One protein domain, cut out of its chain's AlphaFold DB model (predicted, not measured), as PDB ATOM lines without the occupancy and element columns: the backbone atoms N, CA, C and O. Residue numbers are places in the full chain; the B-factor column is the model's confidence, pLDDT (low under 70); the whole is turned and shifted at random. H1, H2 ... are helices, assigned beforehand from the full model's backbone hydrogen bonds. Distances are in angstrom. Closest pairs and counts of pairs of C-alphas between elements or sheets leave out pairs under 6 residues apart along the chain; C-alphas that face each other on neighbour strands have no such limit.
ATOM      1  N   LEU A 106     -39.303   3.022  23.831       83.81
ATOM      2  CA  LEU A 106     -38.520   1.800  23.929       83.81
ATOM      3  C   LEU A 106     -39.355   0.722  24.628       83.81
ATOM      4  O   LEU A 106     -39.878   0.961  25.719       83.81
ATOM      5  N   GLU A 107     -39.478  -0.453  24.017       88.31
ATOM      6  CA  GLU A 107     -40.051  -1.618  24.691       88.31
ATOM      7  C   GLU A 107     -39.082  -2.157  25.759       88.31
ATOM      8  O   GLU A 107     -37.865  -2.042  25.587       88.31
ATOM      9  N   PRO A 108     -39.578  -2.782  26.846       85.38
ATOM     10  CA  PRO A 108     -38.722  -3.266  27.932       85.38
ATOM     11  C   PRO A 108     -37.643  -4.262  27.484       85.38
ATOM     12  O   PRO A 108     -36.519  -4.221  27.980       85.38
ATOM     13  N   GLU A 109     -37.956  -5.135  26.525       86.44
ATOM     14  CA  GLU A 109     -36.994  -6.103  25.986       86.44
ATOM     15  C   GLU A 109     -35.894  -5.410  25.165       86.44
ATOM     16  O   GLU A 109     -34.704  -5.680  25.345       86.44
ATOM     17  N   ALA A 110     -36.273  -4.448  24.316       88.44
ATOM     18  CA  ALA A 110     -35.324  -3.634  23.563       88.44
ATOM     19  C   ALA A 110     -34.437  -2.784  24.494       88.44
ATOM     20  O   ALA A 110     -33.255  -2.581  24.206       88.44
ATOM     21  N   GLU A 111     -34.977  -2.327  25.631       87.69
ATOM     22  CA  GLU A 111     -34.206  -1.650  26.680       87.69
ATOM     23  C   GLU A 111     -33.090  -2.544  27.220       87.69
ATOM     24  O   GLU A 111     -31.934  -2.120  27.269       87.69
ATOM     25  N   GLU A 112     -33.399  -3.794  27.571       87.56
ATOM     26  CA  GLU A 112     -32.399  -4.734  28.080       87.56
ATOM     27  C   GLU A 112     -31.316  -5.047  27.039       87.56
ATOM     28  O   GLU A 112     -30.123  -5.050  27.368       87.56
ATOM     29  N   GLN A 113     -31.702  -5.237  25.775       91.25
ATOM     30  CA  GLN A 113     -30.748  -5.467  24.690       91.25
ATOM     31  C   GLN A 113     -29.824  -4.261  24.483       91.25
ATOM     32  O   GLN A 113     -28.606  -4.425  24.367       91.25
ATOM     33  N   LEU A 114     -30.363  -3.039  24.501       90.81
ATOM     34  CA  LEU A 114     -29.561  -1.825  24.357       90.81
ATOM     35  C   LEU A 114     -28.588  -1.647  25.532       90.81
ATOM     36  O   LEU A 114     -27.439  -1.247  25.327       90.81
ATOM     37  N   LEU A 115     -29.005  -1.999  26.749       90.00
ATOM     38  CA  LEU A 115     -28.124  -2.012  27.920       90.00
ATOM     39  C   LEU A 115     -27.007  -3.050  27.800       90.00
ATOM     40  O   LEU A 115     -25.860  -2.752  28.142       90.00
ATOM     41  N   ALA A 116     -27.316  -4.246  27.298       89.56
ATOM     42  CA  ALA A 116     -26.313  -5.276  27.047       89.56
ATOM     43  C   ALA A 116     -25.279  -4.795  26.014       89.56
ATOM     44  O   ALA A 116     -24.074  -4.848  26.275       89.56
ATOM     45  N   LEU A 117     -25.741  -4.209  24.905       93.00
ATOM     46  CA  LEU A 117     -24.874  -3.619  23.882       93.00
ATOM     47  C   LEU A 117     -24.017  -2.473  24.436       93.00
ATOM     48  O   LEU A 117     -22.829  -2.386  24.118       93.00
ATOM     49  N   ALA A 118     -24.576  -1.613  25.290       92.44
ATOM     50  CA  ALA A 118     -23.836  -0.525  25.928       92.44
ATOM     51  C   ALA A 118     -22.732  -1.050  26.860       92.44
ATOM     52  O   ALA A 118     -21.610  -0.530  26.863       92.44
ATOM     53  N   ASN A 119     -23.019  -2.112  27.617       91.19
ATOM     54  CA  ASN A 119     -22.029  -2.776  28.457       91.19
ATOM     55  C   ASN A 119     -20.906  -3.410  27.616       91.19
ATOM     56  O   ASN A 119     -19.721  -3.234  27.918       91.19
ATOM     57  N   ASP A 120     -21.248  -4.088  26.523       94.62
ATOM     58  CA  ASP A 120     -20.264  -4.684  25.615       94.62
ATOM     59  C   ASP A 120     -19.405  -3.625  24.918       94.62
ATOM     60  O   ASP A 120     -18.179  -3.780  24.803       94.62
ATOM     61  N   PHE A 121     -20.013  -2.503  24.530       95.38
ATOM     62  CA  PHE A 121     -19.304  -1.334  24.030       95.38
ATOM     63  C   PHE A 121     -18.290  -0.813  25.054       95.38
ATOM     64  O   PHE A 121     -17.110  -0.676  24.715       95.38
ATOM     65  N   ALA A 122     -18.703  -0.583  26.306       93.62
ATOM     66  CA  ALA A 122     -17.818  -0.094  27.362       93.62
ATOM     67  C   ALA A 122     -16.641  -1.056  27.608       93.62
ATOM     68  O   ALA A 122     -15.479  -0.637  27.642       93.62
ATOM     69  N   ASN A 123     -16.917  -2.359  27.680       94.12
ATOM     70  CA  ASN A 123     -15.892  -3.388  27.854       94.12
ATOM     71  C   ASN A 123     -14.900  -3.424  26.680       94.12
ATOM     72  O   ASN A 123     -13.684  -3.532  26.883       94.12
ATOM     73  N   SER A 124     -15.393  -3.311  25.447       95.56
ATOM     74  CA  SER A 124     -14.561  -3.255  24.242       95.56
ATOM     75  C   SER A 124     -13.698  -1.990  24.209       95.56
ATOM     76  O   SER A 124     -12.491  -2.065  23.947       95.56
ATOM     77  N   LEU A 125     -14.286  -0.840  24.546       95.56
ATOM     78  CA  LEU A 125     -13.609   0.450  24.604       95.56
ATOM     79  C   LEU A 125     -12.475   0.438  25.632       95.56
ATOM     80  O   LEU A 125     -11.354   0.831  25.302       95.56
ATOM     81  N   ILE A 126     -12.721  -0.071  26.841       94.06
ATOM     82  CA  ILE A 126     -11.705  -0.168  27.897       94.06
ATOM     83  C   ILE A 126     -10.555  -1.078  27.453       94.06
ATOM     84  O   ILE A 126      -9.396  -0.664  27.504       94.06
ATOM     85  N   LYS A 127     -10.848  -2.283  26.941       94.25
ATOM     86  CA  LYS A 127      -9.816  -3.229  26.472       94.25
ATOM     87  C   LYS A 127      -8.931  -2.618  25.384       94.25
ATOM     88  O   LYS A 127      -7.706  -2.730  25.446       94.25
ATOM     89  N   LYS A 128      -9.534  -1.952  24.395       95.06
ATOM     90  CA  LYS A 128      -8.800  -1.271  23.316       95.06
ATOM     91  C   LYS A 128      -7.985  -0.092  23.853       95.06
ATOM     92  O   LYS A 128      -6.811   0.028  23.511       95.06
ATOM     93  N   SER A 129      -8.549   0.711  24.751       92.62
ATOM     94  CA  SER A 129      -7.858   1.863  25.355       92.62
ATOM     95  C   SER A 129      -6.667   1.419  26.205       92.62
ATOM     96  O   SER A 129      -5.592   2.005  26.129       92.62
ATOM     97  N   MET A 130      -6.796   0.305  26.932       92.38
ATOM     98  CA  MET A 130      -5.680  -0.318  27.646       92.38
ATOM     99  C   MET A 130      -4.566  -0.795  26.710       92.38
ATOM    100  O   MET A 130      -3.405  -0.776  27.118       92.38
ATOM    101  N   ARG A 131      -4.879  -1.241  25.485       91.81
ATOM    102  CA  ARG A 131      -3.859  -1.573  24.472       91.81
ATOM    103  C   ARG A 131      -3.176  -0.311  23.946       91.81
ATOM    104  O   ARG A 131      -1.955  -0.285  23.862       91.81
ATOM    105  N   VAL A 132      -3.919   0.760  23.674       91.19
ATOM    106  CA  VAL A 132      -3.322   2.045  23.261       91.19
ATOM    107  C   VAL A 132      -2.392   2.594  24.350       91.19
ATOM    108  O   VAL A 132      -1.232   2.903  24.068       91.19
ATOM    109  N   ALA A 133      -2.834   2.569  25.609       89.50
ATOM    110  CA  ALA A 133      -2.017   2.955  26.755       89.50
ATOM    111  C   ALA A 133      -0.739   2.102  26.883       89.50
ATOM    112  O   ALA A 133       0.307   2.602  27.297       89.50
ATOM    113  N   GLN A 134      -0.792   0.812  26.524       87.31
ATOM    114  CA  GLN A 134       0.399  -0.050  26.473       87.31
ATOM    115  C   GLN A 134       1.400   0.440  25.450       87.31
ATOM    116  O   GLN A 134       2.565   0.605  25.794       87.31
ATOM    117  N   HIS A 135       0.945   0.692  24.223       84.94
ATOM    118  CA  HIS A 135       1.815   1.178  23.160       84.94
ATOM    119  C   HIS A 135       2.464   2.507  23.544       84.94
ATOM    120  O   HIS A 135       3.676   2.646  23.416       84.94
ATOM    121  N   ARG A 136       1.692   3.444  24.106       84.94
ATOM    122  CA  ARG A 136       2.219   4.728  24.587       84.94
ATOM    123  C   ARG A 136       3.315   4.545  25.640       84.94
ATOM    124  O   ARG A 136       4.390   5.117  25.509       84.94
ATOM    125  N   ASN A 137       3.064   3.724  26.659       76.12
ATOM    126  CA  ASN A 137       4.023   3.490  27.743       76.12
ATOM    127  C   ASN A 137       5.246   2.663  27.307       76.12
ATOM    128  O   ASN A 137       6.332   2.859  27.849       76.12
ATOM    129  N   ALA A 138       5.086   1.759  26.335       73.06
ATOM    130  CA  ALA A 138       6.186   0.990  25.758       73.06
ATOM    131  C   ALA A 138       7.116   1.880  24.918       73.06
ATOM    132  O   ALA A 138       8.334   1.776  25.036       73.06
ATOM    133  N   VAL A 139       6.544   2.786  24.116       71.88
ATOM    134  CA  VAL A 139       7.294   3.733  23.275       71.88
ATOM    135  C   VAL A 139       7.963   4.825  24.111       71.88
ATOM    136  O   VAL A 139       9.102   5.188  23.837       71.88
ATOM    137  N   ALA A 140       7.307   5.318  25.165       65.88
ATOM    138  CA  ALA A 140       7.814   6.405  26.011       65.88
ATOM    139  C   ALA A 140       8.978   6.008  26.946       65.88
ATOM    140  O   ALA A 140       9.244   6.712  27.918       65.88
ATOM    141  N   GLY A 141       9.662   4.890  26.676       57.53
ATOM    142  CA  GLY A 141      10.815   4.433  27.442       57.53
ATOM    143  C   GLY A 141      10.439   4.102  28.884       57.53
ATOM    144  O   GLY A 141      10.522   4.936  29.786       57.53
ATOM    145  N   SER A 142      10.067   2.848  29.135       53.91
ATOM    146  CA  SER A 142       9.937   2.303  30.489       53.91
ATOM    147  C   SER A 142      11.318   2.153  31.153       53.91
ATOM    148  O   SER A 142      11.769   1.048  31.437       53.91
ATOM    149  N   LYS A 143      12.015   3.270  31.377       54.53
ATOM    150  CA  LYS A 143      13.205   3.377  32.220       54.53
ATOM    151  C   LYS A 143      13.028   4.580  33.137       54.53
ATOM    152  O   LYS A 143      13.353   5.707  32.788       54.53
ATOM    153  N   ILE A 144      12.496   4.317  34.321       52.03
ATOM    154  CA  ILE A 144      12.815   5.111  35.502       52.03
ATOM    155  C   ILE A 144      13.237   4.139  36.590       52.03
ATOM    156  O   ILE A 144      12.614   3.097  36.785       52.03
ATOM    157  N   LYS A 151       0.694   1.483  35.019       71.44
ATOM    158  CA  LYS A 151       0.142   1.523  33.668       71.44
ATOM    159  C   LYS A 151      -1.246   2.159  33.725       71.44
ATOM    160  O   LYS A 151      -2.225   1.492  34.049       71.44
ATOM    161  N   ARG A 152      -1.310   3.469  33.493       84.69
ATOM    162  CA  ARG A 152      -2.555   4.243  33.523       84.69
ATOM    163  C   ARG A 152      -3.102   4.426  32.116       84.69
ATOM    164  O   ARG A 152      -2.348   4.722  31.192       84.69
ATOM    165  N   VAL A 153      -4.415   4.256  31.998       88.00
ATOM    166  CA  VAL A 153      -5.181   4.673  30.825       88.00
ATOM    167  C   VAL A 153      -5.487   6.154  30.995       88.00
ATOM    168  O   VAL A 153      -6.028   6.558  32.024       88.00
ATOM    169  N   GLU A 154      -5.098   6.957  30.016       89.88
ATOM    170  CA  GLU A 154      -5.390   8.387  29.968       89.88
ATOM    171  C   GLU A 154      -6.607   8.650  29.074       89.88
ATOM    172  O   GLU A 154      -6.947   7.851  28.200       89.88
ATOM    173  N   ALA A 155      -7.262   9.799  29.259       91.50
ATOM    174  CA  ALA A 155      -8.423  10.182  28.451       91.50
ATOM    175  C   ALA A 155      -8.103  10.248  26.943       91.50
ATOM    176  O   ALA A 155      -8.961   9.970  26.106       91.50
ATOM    177  N   GLN A 156      -6.847  10.541  26.595       91.44
ATOM    178  CA  GLN A 156      -6.359  10.532  25.215       91.44
ATOM    179  C   GLN A 156      -6.382   9.129  24.598       91.44
ATOM    180  O   GLN A 156      -6.733   8.990  23.426       91.44
ATOM    181  N   ASP A 157      -6.067   8.086  25.378       91.69
ATOM    182  CA  ASP A 157      -6.093   6.698  24.902       91.69
ATOM    183  C   ASP A 157      -7.524   6.312  24.486       91.69
ATOM    184  O   ASP A 157      -7.732   5.712  23.429       91.69
ATOM    185  N   VAL A 158      -8.519   6.737  25.273       94.06
ATOM    186  CA  VAL A 158      -9.949   6.538  24.983       94.06
ATOM    187  C   VAL A 158     -10.382   7.344  23.759       94.06
ATOM    188  O   VAL A 158     -11.028   6.802  22.861       94.06
ATOM    189  N   ALA A 159      -9.989   8.618  23.676       93.12
ATOM    190  CA  ALA A 159     -10.331   9.485  22.550       93.12
ATOM    191  C   ALA A 159      -9.802   8.943  21.207       93.12
ATOM    192  O   ALA A 159     -10.491   9.029  20.189       93.12
ATOM    193  N   ILE A 160      -8.606   8.339  21.199       92.50
ATOM    194  CA  ILE A 160      -8.038   7.691  20.007       92.50
ATOM    195  C   ILE A 160      -8.902   6.506  19.564       92.50
ATOM    196  O   ILE A 160      -9.188   6.380  18.371       92.50
ATOM    197  N   VAL A 161      -9.321   5.647  20.497       94.50
ATOM    198  CA  VAL A 161     -10.152   4.474  20.178       94.50
ATOM    199  C   VAL A 161     -11.531   4.900  19.681       94.50
ATOM    200  O   VAL A 161     -11.991   4.378  18.668       94.50
ATOM    201  N   LEU A 162     -12.171   5.868  20.343       95.38
ATOM    202  CA  LEU A 162     -13.468   6.402  19.914       95.38
ATOM    203  C   LEU A 162     -13.413   6.922  18.477       95.38
ATOM    204  O   LEU A 162     -14.233   6.528  17.647       95.38
ATOM    205  N   ARG A 163     -12.385   7.712  18.150       93.19
ATOM    206  CA  ARG A 163     -12.221   8.272  16.807       93.19
ATOM    207  C   ARG A 163     -11.944   7.195  15.761       93.19
ATOM    208  O   ARG A 163     -12.594   7.176  14.724       93.19
ATOM    209  N   LYS A 164     -10.969   6.311  16.010       93.31
ATOM    210  CA  LYS A 164     -10.501   5.346  14.999       93.31
ATOM    211  C   LYS A 164     -11.452   4.173  14.786       93.31
ATOM    212  O   LYS A 164     -11.542   3.681  13.670       93.31
ATOM    213  N   ASN A 165     -12.105   3.693  15.841       94.75
ATOM    214  CA  ASN A 165     -12.912   2.476  15.770       94.75
ATOM    215  C   ASN A 165     -14.409   2.747  15.652       94.75
ATOM    216  O   ASN A 165     -15.110   1.900  15.110       94.75
ATOM    217  N   TYR A 166     -14.888   3.874  16.179       94.75
ATOM    218  CA  TYR A 166     -16.317   4.182  16.243       94.75
ATOM    219  C   TYR A 166     -16.688   5.460  15.478       94.75
ATOM    220  O   TYR A 166     -17.865   5.771  15.368       94.75
ATOM    221  N   GLY A 167     -15.710   6.218  14.964       94.44
ATOM    222  CA  GLY A 167     -15.962   7.501  14.301       94.44
ATOM    223  C   GLY A 167     -16.458   8.606  15.244       94.44
ATOM    224  O   GLY A 167     -16.853   9.673  14.785       94.44
ATOM    225  N   ILE A 168     -16.421   8.382  16.561       93.75
ATOM    226  CA  ILE A 168     -16.931   9.319  17.568       93.75
ATOM    227  C   ILE A 168     -15.799  10.254  17.993       93.75
ATOM    228  O   ILE A 168     -14.741   9.808  18.440       93.75
ATOM    229  N   THR A 169     -16.029  11.562  17.898       92.94
ATOM    230  CA  THR A 169     -15.096  12.578  18.397       92.94
ATOM    231  C   THR A 169     -15.750  13.361  19.521       92.94
ATOM    232  O   THR A 169     -16.797  13.964  19.323       92.94
ATOM    233  N   ILE A 170     -15.111  13.370  20.692       90.88
ATOM    234  CA  ILE A 170     -15.556  14.173  21.832       90.88
ATOM    235  C   ILE A 170     -14.769  15.493  21.833       90.88
ATOM    236  O   ILE A 170     -13.534  15.459  21.964       90.88
ATOM    237  N   PRO A 171     -15.443  16.649  21.677       88.69
ATOM    238  CA  PRO A 171     -14.802  17.957  21.767       88.69
ATOM    239  C   PRO A 171     -14.064  18.126  23.101       88.69
ATOM    240  O   PRO A 171     -14.546  17.706  24.149       88.69
ATOM    241  N   GLY A 172     -12.863  18.704  23.066       86.12
ATOM    242  CA  GLY A 172     -12.059  18.974  24.266       86.12
ATOM    243  C   GLY A 172     -11.269  17.786  24.840       86.12
ATOM    244  O   GLY A 172     -10.288  18.016  25.538       86.12
ATOM    245  N   LEU A 173     -11.601  16.528  24.513       81.00
ATOM    246  CA  LEU A 173     -10.838  15.356  24.995       81.00
ATOM    247  C   LEU A 173      -9.657  14.972  24.099       81.00
ATOM    248  O   LEU A 173      -8.681  14.380  24.556       81.00
ATOM    249  N   SER A 174      -9.732  15.315  22.817       65.25
ATOM    250  CA  SER A 174      -8.649  15.080  21.863       65.25
ATOM    251  C   SER A 174      -7.841  16.358  21.656       65.25
ATOM    252  O   SER A 174      -7.927  17.002  20.617       65.25
ATOM    253  N   GLY A 175      -7.082  16.760  22.678       56.28
ATOM    254  CA  GLY A 175      -6.169  17.898  22.573       56.28
ATOM    255  C   GLY A 175      -5.229  17.732  21.376       56.28
ATOM    256  O   GLY A 175      -4.508  16.744  21.308       56.28
ATOM    257  N   ASN A 176      -5.312  18.661  20.421       50.66
ATOM    258  CA  ASN A 176      -4.317  19.049  19.413       50.66
ATOM    259  C   ASN A 176      -3.320  17.992  18.890       50.66
ATOM    260  O   ASN A 176      -2.177  18.314  18.572       50.66
TER     261      ASN A 176
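Overview. This is residues 106 to 144 and 151 to 176 of the 200 residues of the protein "Hypothetical protein" of Chaetoceros debilis (UniProt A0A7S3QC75). One long helix, H1, makes the length of this model, and a short second helix, H2, packs slantwise on one side of it, over residues 125 to 133. Much of the first half of H1 sticks out with nothing beside it, residues 108 to 113 and 115 to 120, and the stretch from H2 to the last printed residue has no named element. The printed part has 65 residues with two named helices, H1 then H2, and no named strand; its class is all helix. The whole is loose, with a radius of gyration of the C-alphas of 15.2 A, and a rod in outline, spanning 54 by 23 by 15 A.

Along the chain. Start at Leu 106 and go on to C-alpha 108 at (-38.722, -3.266, 27.932), where H1 begins. H1 holds residues 108 to 139 and runs 46.8 A to C-alpha 139 at (7.294, 3.733, 23.275), mostly along x. After the cut, find H2 at residues 155 to 166, 15.7 A long, ending at C-alpha 166 at (-16.317, 4.182, 16.243).

Arrangement. Look at Ser 129 and Val 158: their C-alphas, 5.1 A apart, are the closest of H1 and H2, which touch. H1 touches H2 with residues 125 to 133 alone, and H2 touches H1 with residues 157 to 162 alone. Their lines stand at a steep tilt of 60 degrees, and they run opposite ways. In both H1 and H2 every O i to N i+4 pair is within hydrogen-bond range.

Size, cuts and confidence. The C-alphas of Glu 107 and Ile 144 are the two farthest apart, at 54.4 A. Residues 145 to 150 are not printed, and C-alphas 144 and 151 stand 13.3 A apart across this cut, which lies in the link from H1 to H2. Residues 139 to 144 stand free. The mean pLDDT of the printed part is 85.7; look for values under 70 at residues 140 to 144 and 174 to 176.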